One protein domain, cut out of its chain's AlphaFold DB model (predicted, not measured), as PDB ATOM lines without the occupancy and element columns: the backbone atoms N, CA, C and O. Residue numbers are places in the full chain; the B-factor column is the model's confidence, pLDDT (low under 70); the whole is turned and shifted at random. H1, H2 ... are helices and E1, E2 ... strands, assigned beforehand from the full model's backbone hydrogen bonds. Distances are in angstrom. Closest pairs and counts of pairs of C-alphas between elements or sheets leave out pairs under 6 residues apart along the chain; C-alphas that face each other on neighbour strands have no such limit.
ATOM      1  N   LEU A   7     142.207 165.623 201.454       55.00
ATOM      2  CA  LEU A   7     143.362 165.919 202.311       55.00
ATOM      3  C   LEU A   7     144.644 166.216 201.516       55.00
ATOM      4  O   LEU A   7     145.391 167.112 201.892       55.00
ATOM      5  N   ALA A   8     144.885 165.524 200.397       56.28
ATOM      6  CA  ALA A   8     146.092 165.736 199.594       56.28
ATOM      7  C   ALA A   8     146.131 167.140 198.972       56.28
ATOM      8  O   ALA A   8     147.183 167.769 198.952       56.28
ATOM      9  N   VAL A   9     144.981 167.657 198.529       58.81
ATOM     10  CA  VAL A   9     144.865 169.018 197.982       58.81
ATOM     11  C   VAL A   9     145.132 170.066 199.066       58.81
ATOM     12  O   VAL A   9     145.832 171.042 198.813       58.81
ATOM     13  N   VAL A  10     144.650 169.840 200.293       58.34
ATOM     14  CA  VAL A  10     144.887 170.747 201.430       58.34
ATOM     15  C   VAL A  10     146.366 170.780 201.823       58.34
ATOM     16  O   VAL A  10     146.920 171.866 201.988       58.34
ATOM     17  N   PHE A  11     147.035 169.624 201.905       58.06
ATOM     18  CA  PHE A  11     148.478 169.569 202.180       58.06
ATOM     19  C   PHE A  11     149.314 170.199 201.060       58.06
ATOM     20  O   PHE A  11     150.297 170.879 201.347       58.06
ATOM     21  N   PHE A  12     148.915 170.033 199.796       58.09
ATOM     22  CA  PHE A  12     149.611 170.650 198.664       58.09
ATOM     23  C   PHE A  12     149.478 172.181 198.677       58.09
ATOM     24  O   PHE A  12     150.458 172.894 198.472       58.09
ATOM     25  N   LEU A  13     148.283 172.697 198.986       55.78
ATOM     26  CA  LEU A  13     148.031 174.136 199.088       55.78
ATOM     27  C   LEU A  13     148.729 174.767 200.303       55.78
ATOM     28  O   LEU A  13     149.355 175.817 200.161       55.78
ATOM     29  N   MET A  14     148.686 174.122 201.476       55.56
ATOM     30  CA  MET A  14     149.402 174.603 202.666       55.56
ATOM     31  C   MET A  14     150.925 174.531 202.507       55.56
ATOM     32  O   MET A  14     151.630 175.444 202.941       55.56
ATOM     33  N   GLY A  15     151.438 173.492 201.844       53.44
ATOM     34  CA  GLY A  15     152.854 173.393 201.497       53.44
ATOM     35  C   GLY A  15     153.275 174.550 200.593       53.44
ATOM     36  O   GLY A  15     154.154 175.326 200.950       53.44
ATOM     37  N   CYS A  16     152.602 174.756 199.460       55.28
ATOM     38  CA  CYS A  16     152.942 175.851 198.546       55.28
ATOM     39  C   CYS A  16     152.865 177.242 199.199       55.28
ATOM     40  O   CYS A  16     153.742 178.069 198.955       55.28
ATOM     41  N   ALA A  17     151.862 177.499 200.044       51.78
ATOM     42  CA  ALA A  17     151.715 178.790 200.718       51.78
ATOM     43  C   ALA A  17     152.844 179.068 201.728       51.78
ATOM     44  O   ALA A  17     153.333 180.197 201.818       51.78
ATOM     45  N   THR A  18     153.298 178.043 202.454       52.16
ATOM     46  CA  THR A  18     154.402 178.179 203.419       52.16
ATOM     47  C   THR A  18     155.752 178.366 202.726       52.16
ATOM     48  O   THR A  18     156.521 179.231 203.142       52.16
ATOM     49  N   PHE A  19     156.017 177.673 201.612       51.62
ATOM     50  CA  PHE A  19     157.236 177.892 200.820       51.62
ATOM     51  C   PHE A  19     157.269 179.265 200.136       51.62
ATOM     52  O   PHE A  19     158.306 179.925 200.152       51.62
ATOM     53  N   ALA A  20     156.149 179.723 199.568       49.38
ATOM     54  CA  ALA A  20     156.075 181.041 198.933       49.38
ATOM     55  C   ALA A  20     156.302 182.175 199.947       49.38
ATOM     56  O   ALA A  20     157.022 183.129 199.662       49.38
ATOM     57  N   SER A  21     155.751 182.028 201.156       46.22
ATOM     58  CA  SER A  21     155.957 182.991 202.238       46.22
ATOM     59  C   SER A  21     157.405 182.965 202.737       46.22
ATOM     60  O   SER A  21     158.020 184.015 202.862       46.22
ATOM     61  N   ALA A  22     158.002 181.787 202.948       47.69
ATOM     62  CA  ALA A  22     159.390 181.675 203.404       47.69
ATOM     63  C   ALA A  22     160.409 182.255 202.406       47.69
ATOM     64  O   ALA A  22     161.413 182.825 202.824       47.69
ATOM     65  N   LEU A  23     160.147 182.152 201.099       49.91
ATOM     66  CA  LEU A  23     160.998 182.760 200.075       49.91
ATOM     67  C   LEU A  23     160.940 184.291 200.114       49.91
ATOM     68  O   LEU A  23     161.985 184.914 199.991       49.91
ATOM     69  N   MET A  24     159.754 184.872 200.330       51.16
ATOM     70  CA  MET A  24     159.558 186.327 200.406       51.16
ATOM     71  C   MET A  24     160.082 186.905 201.737       51.16
ATOM     72  O   MET A  24     160.767 187.923 201.748       51.16
ATOM     73  N   TYR A  25     159.827 186.237 202.869       50.84
ATOM     74  CA  TYR A  25     160.325 186.667 204.184       50.84
ATOM     75  C   TYR A  25     161.844 186.480 204.327       50.84
ATOM     76  O   TYR A  25     162.521 187.367 204.844       50.84
ATOM     77  N   GLY A  26     162.397 185.375 203.813       54.00
ATOM     78  CA  GLY A  26     163.838 185.111 203.862       54.00
ATOM     79  C   GLY A  26     164.662 186.110 203.045       54.00
ATOM     80  O   GLY A  26     165.767 186.468 203.447       54.00
ATOM     81  N   SER A  27     164.120 186.626 201.933       62.00
ATOM     82  CA  SER A  27     164.771 187.707 201.187       62.00
ATOM     83  C   SER A  27     164.857 188.994 202.004       62.00
ATOM     84  O   SER A  27     165.930 189.589 202.064       62.00
ATOM     85  N   TYR A  28     163.790 189.408 202.689       61.38
ATOM     86  CA  TYR A  28     163.823 190.639 203.484       61.38
ATOM     87  C   TYR A  28     164.746 190.540 204.704       61.38
ATOM     88  O   TYR A  28     165.474 191.495 204.974       61.38
ATOM     89  N   GLU A  29     164.798 189.401 205.403       64.88
ATOM     90  CA  GLU A  29     165.763 189.201 206.499       64.88
ATOM     91  C   GLU A  29     167.215 189.365 206.026       64.88
ATOM     92  O   GLU A  29     168.022 190.011 206.700       64.88
ATOM     93  N   ASP A  30     167.537 188.877 204.826       68.25
ATOM     94  CA  ASP A  30     168.867 189.033 204.233       68.25
ATOM     95  C   ASP A  30     169.211 190.501 203.935       68.25
ATOM     96  O   ASP A  30     170.375 190.897 204.033       68.25
ATOM     97  N   CYS A  31     168.208 191.333 203.649       73.50
ATOM     98  CA  CYS A  31     168.401 192.762 203.419       73.50
ATOM     99  C   CYS A  31     168.738 193.530 204.704       73.50
ATOM    100  O   CYS A  31     169.446 194.537 204.651       73.50
ATOM    101  N   TYR A  32     168.273 193.059 205.862       71.81
ATOM    102  CA  TYR A  32     168.578 193.668 207.160       71.81
ATOM    103  C   TYR A  32     169.797 193.039 207.843       71.81
ATOM    104  O   TYR A  32     170.392 193.654 208.730       71.81
ATOM    105  N   ASN A  33     170.230 191.859 207.397       75.31
ATOM    106  CA  ASN A  33     171.409 191.192 207.930       75.31
ATOM    107  C   ASN A  33     172.708 191.879 207.464       75.31
ATOM    108  O   ASN A  33     173.063 191.851 206.284       75.31
ATOM    109  N   GLN A  34     173.440 192.498 208.392       66.56
ATOM    110  CA  GLN A  34     174.701 193.202 208.111       66.56
ATOM    111  C   GLN A  34     175.864 192.265 207.734       66.56
ATOM    112  O   GLN A  34     176.861 192.725 207.176       66.56
ATOM    113  N   GLU A  35     175.748 190.965 208.012       69.12
ATOM    114  CA  GLU A  35     176.766 189.962 207.678       69.12
ATOM    115  C   GLU A  35     176.630 189.423 206.247       69.12
ATOM    116  O   GLU A  35     177.569 188.828 205.717       69.12
ATOM    117  N   LYS A  36     175.480 189.645 205.598       67.94
ATOM    118  CA  LYS A  36     175.211 189.229 204.216       67.94
ATOM    119  C   LYS A  36     175.303 190.412 203.253       67.94
ATOM    120  O   LYS A  36     174.939 191.521 203.612       67.94
ATOM    121  N   GLY A  37     175.752 190.186 202.018       72.56
ATOM    122  CA  GLY A  37     175.829 191.221 200.976       72.56
ATOM    123  C   GLY A  37     177.120 192.046 201.005       72.56
ATOM    124  O   GLY A  37     178.185 191.534 201.345       72.56
ATOM    125  N   ILE A  38     177.038 193.317 200.600       78.25
ATOM    126  CA  ILE A  38     178.196 194.225 200.517       78.25
ATOM    127  C   ILE A  38     178.278 195.155 201.729       78.25
ATOM    128  O   ILE A  38     177.255 195.564 202.280       78.25
ATOM    129  N   LYS A  39     179.503 195.530 202.113       82.69
ATOM    130  CA  LYS A  39     179.754 196.592 203.093       82.69
ATOM    131  C   LYS A  39     179.933 197.914 202.363       82.69
ATOM    132  O   LYS A  39     180.855 198.049 201.561       82.69
ATOM    133  N   CYS A  40     179.059 198.870 202.648       82.69
ATOM    134  CA  CYS A  40     179.146 200.196 202.059       82.69
ATOM    135  C   CYS A  40     180.111 201.097 202.837       82.69
ATOM    136  O   CYS A  40     180.241 200.954 204.056       82.69
ATOM    137  N   PRO A  41     180.808 202.015 202.146       84.31
ATOM    138  CA  PRO A  41     181.618 203.025 202.810       84.31
ATOM    139  C   PRO A  41     180.743 203.927 203.699       84.31
ATOM    140  O   PRO A  41     179.540 204.062 203.454       84.31
ATOM    141  N   PRO A  42     181.325 204.561 204.732       81.81
ATOM    142  CA  PRO A  42     180.590 205.476 205.598       81.81
ATOM    143  C   PRO A  42     179.913 206.580 204.775       81.81
ATOM    144  O   PRO A  42     180.455 207.043 203.775       81.81
ATOM    145  N   GLY A  43     178.701 206.964 205.178       80.44
ATOM    146  CA  GLY A  43     177.872 207.912 204.427       80.44
ATOM    147  C   GLY A  43     177.058 207.283 203.292       80.44
ATOM    148  O   GLY A  43     176.219 207.959 202.718       80.44
ATOM    149  N   ASN A  44     177.225 205.990 203.007       82.94
ATOM    150  CA  ASN A  44     176.381 205.262 202.063       82.94
ATOM    151  C   ASN A  44     175.481 204.272 202.803       82.94
ATOM    152  O   ASN A  44     175.859 203.715 203.834       82.94
ATOM    153  N   ILE A  45     174.299 204.033 202.250       83.44
ATOM    154  CA  ILE A  45     173.406 202.957 202.664       83.44
ATOM    155  C   ILE A  45     173.529 201.787 201.694       83.44
ATOM    156  O   ILE A  45     173.842 201.961 200.511       83.44
ATOM    157  N   ARG A  46     173.249 200.585 202.185       82.81
ATOM    158  CA  ARG A  46     173.168 199.409 201.324       82.81
ATOM    159  C   ARG A  46     171.786 199.327 200.711       82.81
ATOM    160  O   ARG A  46     170.793 199.395 201.423       82.81
ATOM    161  N   ALA A  47     171.726 199.103 199.413       84.62
ATOM    162  CA  ALA A  47     170.491 198.869 198.709       84.62
ATOM    163  C   ALA A  47     170.522 197.506 198.009       84.62
ATOM    164  O   ALA A  47     171.467 197.188 197.287       84.62
ATOM    165  N   THR A  48     169.509 196.687 198.260       85.31
ATOM    166  CA  THR A  48     169.436 195.301 197.797       85.31
ATOM    167  C   THR A  48     168.260 195.147 196.850       85.31
ATOM    168  O   THR A  48     167.149 195.500 197.222       85.31
ATOM    169  N   LEU A  49     168.481 194.607 195.654       84.62
ATOM    170  CA  LEU A  49     167.442 194.323 194.671       84.62
ATOM    171  C   LEU A  49     167.184 192.818 194.576       84.62
ATOM    172  O   LEU A  49     168.050 192.056 194.138       84.62
ATOM    173  N   TYR A  50     165.975 192.404 194.931       82.50
ATOM    174  CA  TYR A  50     165.474 191.046 194.751       82.50
ATOM    175  C   TYR A  50     164.737 190.941 193.424       82.50
ATOM    176  O   TYR A  50     163.933 191.801 193.081       82.50
ATOM    177  N   TYR A  51     164.985 189.874 192.671       80.12
ATOM    178  CA  TYR A  51     164.249 189.604 191.438       80.12
ATOM    179  C   TYR A  51     163.335 188.417 191.663       80.12
ATOM    180  O   TYR A  51     163.805 187.358 192.073       80.12
ATOM    181  N   TYR A  52     162.072 188.541 191.262       69.38
ATOM    182  CA  TYR A  52     161.109 187.441 191.352       69.38
ATOM    183  C   TYR A  52     161.604 186.135 190.688       69.38
ATOM    184  O   TYR A  52     161.318 185.036 191.152       69.38
ATOM    185  N   ASN A  53     162.388 186.250 189.608       66.69
ATOM    186  CA  ASN A  53     162.870 185.113 188.814       66.69
ATOM    187  C   ASN A  53     164.342 184.723 189.059       66.69
ATOM    188  O   ASN A  53     164.814 183.775 188.428       66.69
ATOM    189  N   LYS A  54     165.098 185.428 189.917       67.19
ATOM    190  CA  LYS A  54     166.504 185.076 190.201       67.19
ATOM    191  C   LYS A  54     166.670 184.617 191.642       67.19
ATOM    192  O   LYS A  54     166.099 185.179 192.562       67.19
ATOM    193  N   ARG A  55     167.535 183.617 191.832       64.44
ATOM    194  CA  ARG A  55     167.900 183.103 193.163       64.44
ATOM    195  C   ARG A  55     168.796 184.040 193.968       64.44
ATOM    196  O   ARG A  55     168.907 183.853 195.173       64.44
ATOM    197  N   SER A  56     169.472 184.981 193.318       72.56
ATOM    198  CA  SER A  56     170.475 185.826 193.966       72.56
ATOM    199  C   SER A  56     170.106 187.300 193.820       72.56
ATOM    200  O   SER A  56     169.839 187.730 192.693       72.56
ATOM    201  N   PRO A  57     170.090 188.062 194.927       80.19
ATOM    202  CA  PRO A  57     169.871 189.498 194.885       80.19
ATOM    203  C   PRO A  57     171.108 190.240 194.372       80.19
ATOM    204  O   PRO A  57     172.235 189.742 194.451       80.19
ATOM    205  N   THR A  58     170.891 191.455 193.878       82.81
ATOM    206  CA  THR A  58     171.959 192.408 193.561       82.81
ATOM    207  C   THR A  58     172.116 193.385 194.720       82.81
ATOM    208  O   THR A  58     171.123 193.799 195.309       82.81
ATOM    209  N   TYR A  59     173.348 193.774 195.043       83.50
ATOM    210  CA  TYR A  59     173.628 194.744 196.098       83.50
ATOM    211  C   TYR A  59     174.361 195.952 195.519       83.50
ATOM    212  O   TYR A  59     175.332 195.783 194.782       83.50
ATOM    213  N   THR A  60     173.940 197.147 195.918       84.75
ATOM    214  CA  THR A  60     174.507 198.431 195.491       84.75
ATOM    215  C   THR A  60     174.632 199.360 196.692       84.75
ATOM    216  O   THR A  60     173.800 199.328 197.595       84.75
ATOM    217  N   CYS A  61     175.670 200.193 196.728       85.06
ATOM    218  CA  CYS A  61     175.790 201.253 197.725       85.06
ATOM    219  C   CYS A  61     175.217 202.550 197.165       85.06
ATOM    220  O   CYS A  61     175.574 202.951 196.058       85.06
ATOM    221  N   ILE A  62     174.329 203.186 197.926       83.56
ATOM    222  CA  ILE A  62     173.699 204.456 197.562       83.56
ATOM    223  C   ILE A  62     174.139 205.510 198.566       83.56
ATOM    224  O   ILE A  62     174.101 205.278 199.773       83.56
ATOM    225  N   ASP A  63     174.526 206.677 198.068       84.19
ATOM    226  CA  ASP A  63     174.899 207.801 198.914       84.19
ATOM    227  C   ASP A  63     173.699 208.271 199.752       84.19
ATOM    228  O   ASP A  63     172.636 208.601 199.216       84.19
ATOM    229  N   ARG A  64     173.871 208.303 201.079       73.88
ATOM    230  CA  ARG A  64     172.832 208.702 202.034       73.88
ATOM    231  C   ARG A  64     172.466 210.176 201.890       73.88
ATOM    232  O   ARG A  64     171.370 210.540 202.313       73.88
ATOM    233  N   GLU A  65     173.346 211.013 201.339       71.81
ATOM    234  CA  GLU A  65     173.078 212.439 201.117       71.81
ATOM    235  C   GLU A  65     172.181 212.677 199.898       71.81
ATOM    236  O   GLU A  65     171.409 213.639 199.870       71.81
ATOM    237  N   ASN A  66     172.167 211.752 198.934       68.25
ATOM    238  CA  ASN A  66     171.326 211.836 197.741       68.25
ATOM    239  C   ASN A  66     169.895 211.319 198.002       68.25
ATOM    240  O   ASN A  66     169.343 210.522 197.243       68.25
ATOM    241  N   ARG A  67     169.260 211.794 199.086       61.94
ATOM    242  CA  ARG A  67     167.868 211.441 199.451       61.94
ATOM    243  C   ARG A  67     166.823 211.977 198.476       61.94
ATOM    244  O   ARG A  67     165.652 211.625 198.576       61.94
ATOM    245  N   SER A  68     167.219 212.862 197.565       63.59
ATOM    246  CA  SER A  68     166.338 213.450 196.553       63.59
ATOM    247  C   SER A  68     165.911 212.419 195.509       63.59
ATOM    248  O   SER A  68     164.852 212.562 194.898       63.59
ATOM    249  N   THR A  69     166.735 211.388 195.294       72.06
ATOM    250  CA  THR A  69     166.467 210.352 194.302       72.06
ATOM    251  C   THR A  69     165.794 209.159 194.979       72.06
ATOM    252  O   THR A  69     166.403 208.516 195.833       72.06
ATOM    253  N   PRO A  70     164.547 208.819 194.619       74.94
ATOM    254  CA  PRO A  70     163.877 207.668 195.207       74.94
ATOM    255  C   PRO A  70     164.586 206.364 194.810       74.94
ATOM    256  O   PRO A  70     164.957 206.188 193.646       74.94
ATOM    257  N   TYR A  71     164.745 205.436 195.765       75.88
ATOM    258  CA  TYR A  71     165.573 204.228 195.605       75.88
ATOM    259  C   TYR A  71     165.223 203.380 194.379       75.88
ATOM    260  O   TYR A  71     166.117 202.831 193.740       75.88
ATOM    261  N   TYR A  72     163.948 203.339 193.984       73.62
ATOM    262  CA  TYR A  72     163.508 202.568 192.820       73.62
ATOM    263  C   TYR A  72     164.215 202.992 191.522       73.62
ATOM    264  O   TYR A  72     164.421 202.160 190.643       73.62
ATOM    265  N   ARG A  73     164.633 204.264 191.386       80.12
ATOM    266  CA  ARG A  73     165.316 204.752 190.175       80.12
ATOM    267  C   ARG A  73     166.695 204.139 189.976       80.12
ATOM    268  O   ARG A  73     167.097 203.971 188.831       80.12
ATOM    269  N   TYR A  74     167.393 203.797 191.057       77.69
ATOM    270  CA  TYR A  74     168.714 203.168 190.979       77.69
ATOM    271  C   TYR A  74     168.642 201.755 190.400       77.69
ATOM    272  O   TYR A  74     169.596 201.297 189.788       77.69
ATOM    273  N   PHE A  75     167.495 201.095 190.559       82.06
ATOM    274  CA  PHE A  75     167.295 199.693 190.203       82.06
ATOM    275  C   PHE A  75     166.343 199.481 189.033       82.06
ATOM    276  O   PHE A  75     166.183 198.353 188.580       82.06
ATOM    277  N   LEU A  76     165.697 200.538 188.536       82.31
ATOM    278  CA  LEU A  76     164.741 200.428 187.440       82.31
ATOM    279  C   LEU A  76     165.413 199.898 186.169       82.31
ATOM    280  O   LEU A  76     164.849 199.041 185.501       82.31
ATOM    281  N   THR A  77     166.629 200.359 185.865       83.44
ATOM    282  CA  THR A  77     167.411 199.862 184.725       83.44
ATOM    283  C   THR A  77     167.740 198.379 184.888       83.44
ATOM    284  O   THR A  77     167.390 197.586 184.020       83.44
ATOM    285  N   ASP A  78     168.304 197.988 186.036       82.19
ATOM    286  CA  ASP A  78     168.649 196.590 186.331       82.19
ATOM    287  C   ASP A  78     167.416 195.668 186.301       82.19
ATOM    288  O   ASP A  78     167.466 194.528 185.831       82.19
ATOM    289  N   CYS A  79     166.277 196.173 186.785       82.25
ATOM    290  CA  CYS A  79     165.005 195.468 186.753       82.25
ATOM    291  C   CYS A  79     164.484 195.293 185.321       82.25
ATOM    292  O   CYS A  79     164.101 194.182 184.946       82.25
ATOM    293  N   ASN A  80     164.538 196.345 184.500       83.69
ATOM    294  CA  ASN A  80     164.140 196.298 183.093       83.69
ATOM    295  C   ASN A  80     165.012 195.319 182.288       83.69
ATOM    296  O   ASN A  80     164.481 194.526 181.510       83.69
ATOM    297  N   ASP A  81     166.327 195.298 182.526       82.56
ATOM    298  CA  ASP A  81     167.256 194.344 181.900       82.56
ATOM    299  C   ASP A  81     166.917 192.889 182.268       82.56
ATOM    300  O   ASP A  81     167.061 191.963 181.463       82.56
ATOM    301  N   ALA A  82     166.390 192.675 183.476       76.44
ATOM    302  CA  ALA A  82     165.867 191.391 183.929       76.44
ATOM    303  C   ALA A  82     164.429 191.090 183.454       76.44
ATOM    304  O   ALA A  82     163.853 190.083 183.879       76.44
ATOM    305  N   LYS A  83     163.868 191.905 182.549       81.19
ATOM    306  CA  LYS A  83     162.481 191.834 182.054       81.19
ATOM    307  C   LYS A  83     161.416 192.075 183.132       81.19
ATOM    308  O   LYS A  83     160.306 191.562 182.997       81.19
ATOM    309  N   GLY A  84     161.747 192.782 184.211       80.75
ATOM    310  CA  GLY A  84     160.769 193.345 185.143       80.75
ATOM    311  C   GLY A  84     160.261 194.708 184.672       80.75
ATOM    312  O   GLY A  84     160.858 195.313 183.788       80.75
ATOM    313  N   GLU A  85     159.147 195.177 185.235       81.38
ATOM    314  CA  GLU A  85     158.537 196.477 184.884       81.38
ATOM    315  C   GLU A  85     158.312 197.390 186.095       81.38
ATOM    316  O   GLU A  85     158.131 198.598 185.942       81.38
ATOM    317  N   GLU A  86     158.301 196.831 187.303       82.88
ATOM    318  CA  GLU A  86     157.964 197.557 188.522       82.88
ATOM    319  C   GLU A  86     159.033 197.280 189.580       82.88
ATOM    320  O   GLU A  86     159.400 196.130 189.816       82.88
ATOM    321  N   VAL A  87     159.541 198.343 190.206       83.12
ATOM    322  CA  VAL A  87     160.444 198.252 191.355       83.12
ATOM    323  C   VAL A  87     159.748 198.867 192.557       83.12
ATOM    324  O   VAL A  87     159.463 200.065 192.557       83.12
ATOM    325  N   ALA A  88     159.502 198.062 193.585       81.88
ATOM    326  CA  ALA A  88     159.027 198.543 194.875       81.88
ATOM    327  C   ALA A  88     160.193 198.535 195.857       81.88
ATOM    328  O   ALA A  88     160.898 197.540 195.952       81.88
ATOM    329  N   CYS A  89     160.410 199.630 196.576       79.06
ATOM    330  CA  CYS A  89     161.458 199.704 197.586       79.06
ATOM    331  C   CYS A  89     160.853 200.044 198.940       79.06
ATOM    332  O   CYS A  89     160.085 200.998 199.048       79.06
ATOM    333  N   ASP A  90     161.266 199.304 199.957       78.69
ATOM    334  CA  ASP A  90     161.080 199.625 201.364       78.69
ATOM    335  C   ASP A  90     162.460 199.822 201.992       78.69
ATOM    336  O   ASP A  90     163.395 199.103 201.665       78.69
ATOM    337  N   GLY A  91     162.645 200.817 202.847       70.00
ATOM    338  CA  GLY A  91     163.970 201.121 203.370       70.00
ATOM    339  C   GLY A  91     163.944 201.927 204.653       70.00
ATOM    340  O   GLY A  91     163.049 202.734 204.893       70.00
ATOM    341  N   ASN A  92     164.979 201.726 205.462       70.06
ATOM    342  CA  ASN A  92     165.257 202.511 206.653       70.06
ATOM    343  C   ASN A  92     166.467 203.440 206.417       70.06
ATOM    344  O   ASN A  92     166.903 203.663 205.288       70.06
ATOM    345  N   ASN A  93     166.998 204.038 207.486       68.19
ATOM    346  CA  ASN A  93     168.118 204.979 207.392       68.19
ATOM    347  C   ASN A  93     169.460 204.350 206.976       68.19
ATOM    348  O   ASN A  93     170.375 205.104 206.644       68.19
ATOM    349  N   ASP A  94     169.576 203.021 207.008       71.00
ATOM    350  CA  ASP A  94     170.841 202.297 206.858       71.00
ATOM    351  C   ASP A  94     170.797 201.256 205.721       71.00
ATOM    352  O   ASP A  94     171.831 200.962 205.118       71.00
ATOM    353  N   ASN A  95     169.604 200.752 205.375       77.94
ATOM    354  CA  ASN A  95     169.364 199.775 204.317       77.94
ATOM    355  C   ASN A  95     168.116 200.128 203.490       77.94
ATOM    356  O   ASN A  95     167.095 200.538 204.040       77.94
ATOM    357  N   ALA A  96     168.168 199.877 202.185       82.81
ATOM    358  CA  ALA A  96     167.027 199.897 201.277       82.81
ATOM    359  C   ALA A  96     166.838 198.511 200.641       82.81
ATOM    360  O   ALA A  96     167.756 197.932 200.070       82.81
ATOM    361  N   CYS A  97     165.638 197.969 200.733       82.38
ATOM    362  CA  CYS A  97     165.236 196.672 200.215       82.38
ATOM    363  C   CYS A  97     164.273 196.894 199.053       82.38
ATOM    364  O   CYS A  97     163.143 197.337 199.237       82.38
ATOM    365  N   CYS A  98     164.734 196.612 197.847       83.44
ATOM    366  CA  CYS A  98     163.991 196.782 196.615       83.44
ATOM    367  C   CYS A  98     163.639 195.429 196.005       83.44
ATOM    368  O   CYS A  98     164.434 194.494 196.009       83.44
ATOM    369  N   GLU A  99     162.461 195.340 195.415       82.44
ATOM    370  CA  GLU A  99     161.958 194.164 194.727       82.44
ATOM    371  C   GLU A  99     161.596 194.533 193.295       82.44
ATOM    372  O   GLU A  99     160.866 195.494 193.052       82.44
ATOM    373  N   CYS A 100     162.117 193.759 192.349       82.81
ATOM    374  CA  CYS A 100     161.814 193.840 190.932       82.81
ATOM    375  C   CYS A 100     160.719 192.828 190.579       82.81
ATOM    376  O   CYS A 100     160.918 191.606 190.654       82.81
ATOM    377  N   TYR A 101     159.577 193.353 190.153       80.81
ATOM    378  CA  TYR A 101     158.400 192.594 189.770       80.81
ATOM    379  C   TYR A 101     158.321 192.413 188.247       80.81
ATOM    380  O   TYR A 101     158.623 193.340 187.485       80.81
ATOM    381  N   PRO A 102     157.893 191.227 187.776       79.25
ATOM    382  CA  PRO A 102     157.616 191.004 186.363       79.25
ATOM    383  C   PRO A 102     156.438 191.877 185.887       79.25
ATOM    384  O   PRO A 102     155.636 192.318 186.716       79.25
TER     385      PRO A 102
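Overview. This is residues 7 to 102 of the 107 residues of an uncharacterized protein of Rhipicephalus zambeziensis (UniProt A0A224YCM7). A curled sheet wraps round short helix H2, and long helix H1 packs its last part on the other face; residues 7 to 22 of H1 stick out as an arm. The 96 printed residues include H1 E1 E2 H2 E3 E4, class mixed; the mixed sheet runs E2 E1 E4 E3. The whole is only just loose, close to compact, with radius of gyration of the C-alphas 15.4 A, spanning 55 by 29 by 19 A.

Arrangement. H1, residues 7 to 32, touches E4, residues 95 to 101, closest at C-alphas 31 and 97, 6.0 A. E1, residues 44 to 51, and E2, residues 58 to 63, form an antiparallel hairpin, N 47 to O 60 2.8 A. E1 is parallel to E4, N 48 to O 96 2.8 A. H2, residues 72 to 81, is on the opposite face from H1, with 4 of 6 O i to N i+4 pairs within hydrogen-bond range; in H1 every pair is. E3, residues 86 to 91, and E4 form a hairpin, N 97 to O 90 2.7 A.

Along the chain. H1 runs 37.8 A from C-alpha 7 at (143.362, 165.919, 202.311); E4 ends at C-alpha 101, (158.400, 192.594, 189.770).

Size, cuts and confidence. The printed part has no cut; the link H1 to E1 is long. Residues 7 to 30 are among 35 with pLDDT under 70.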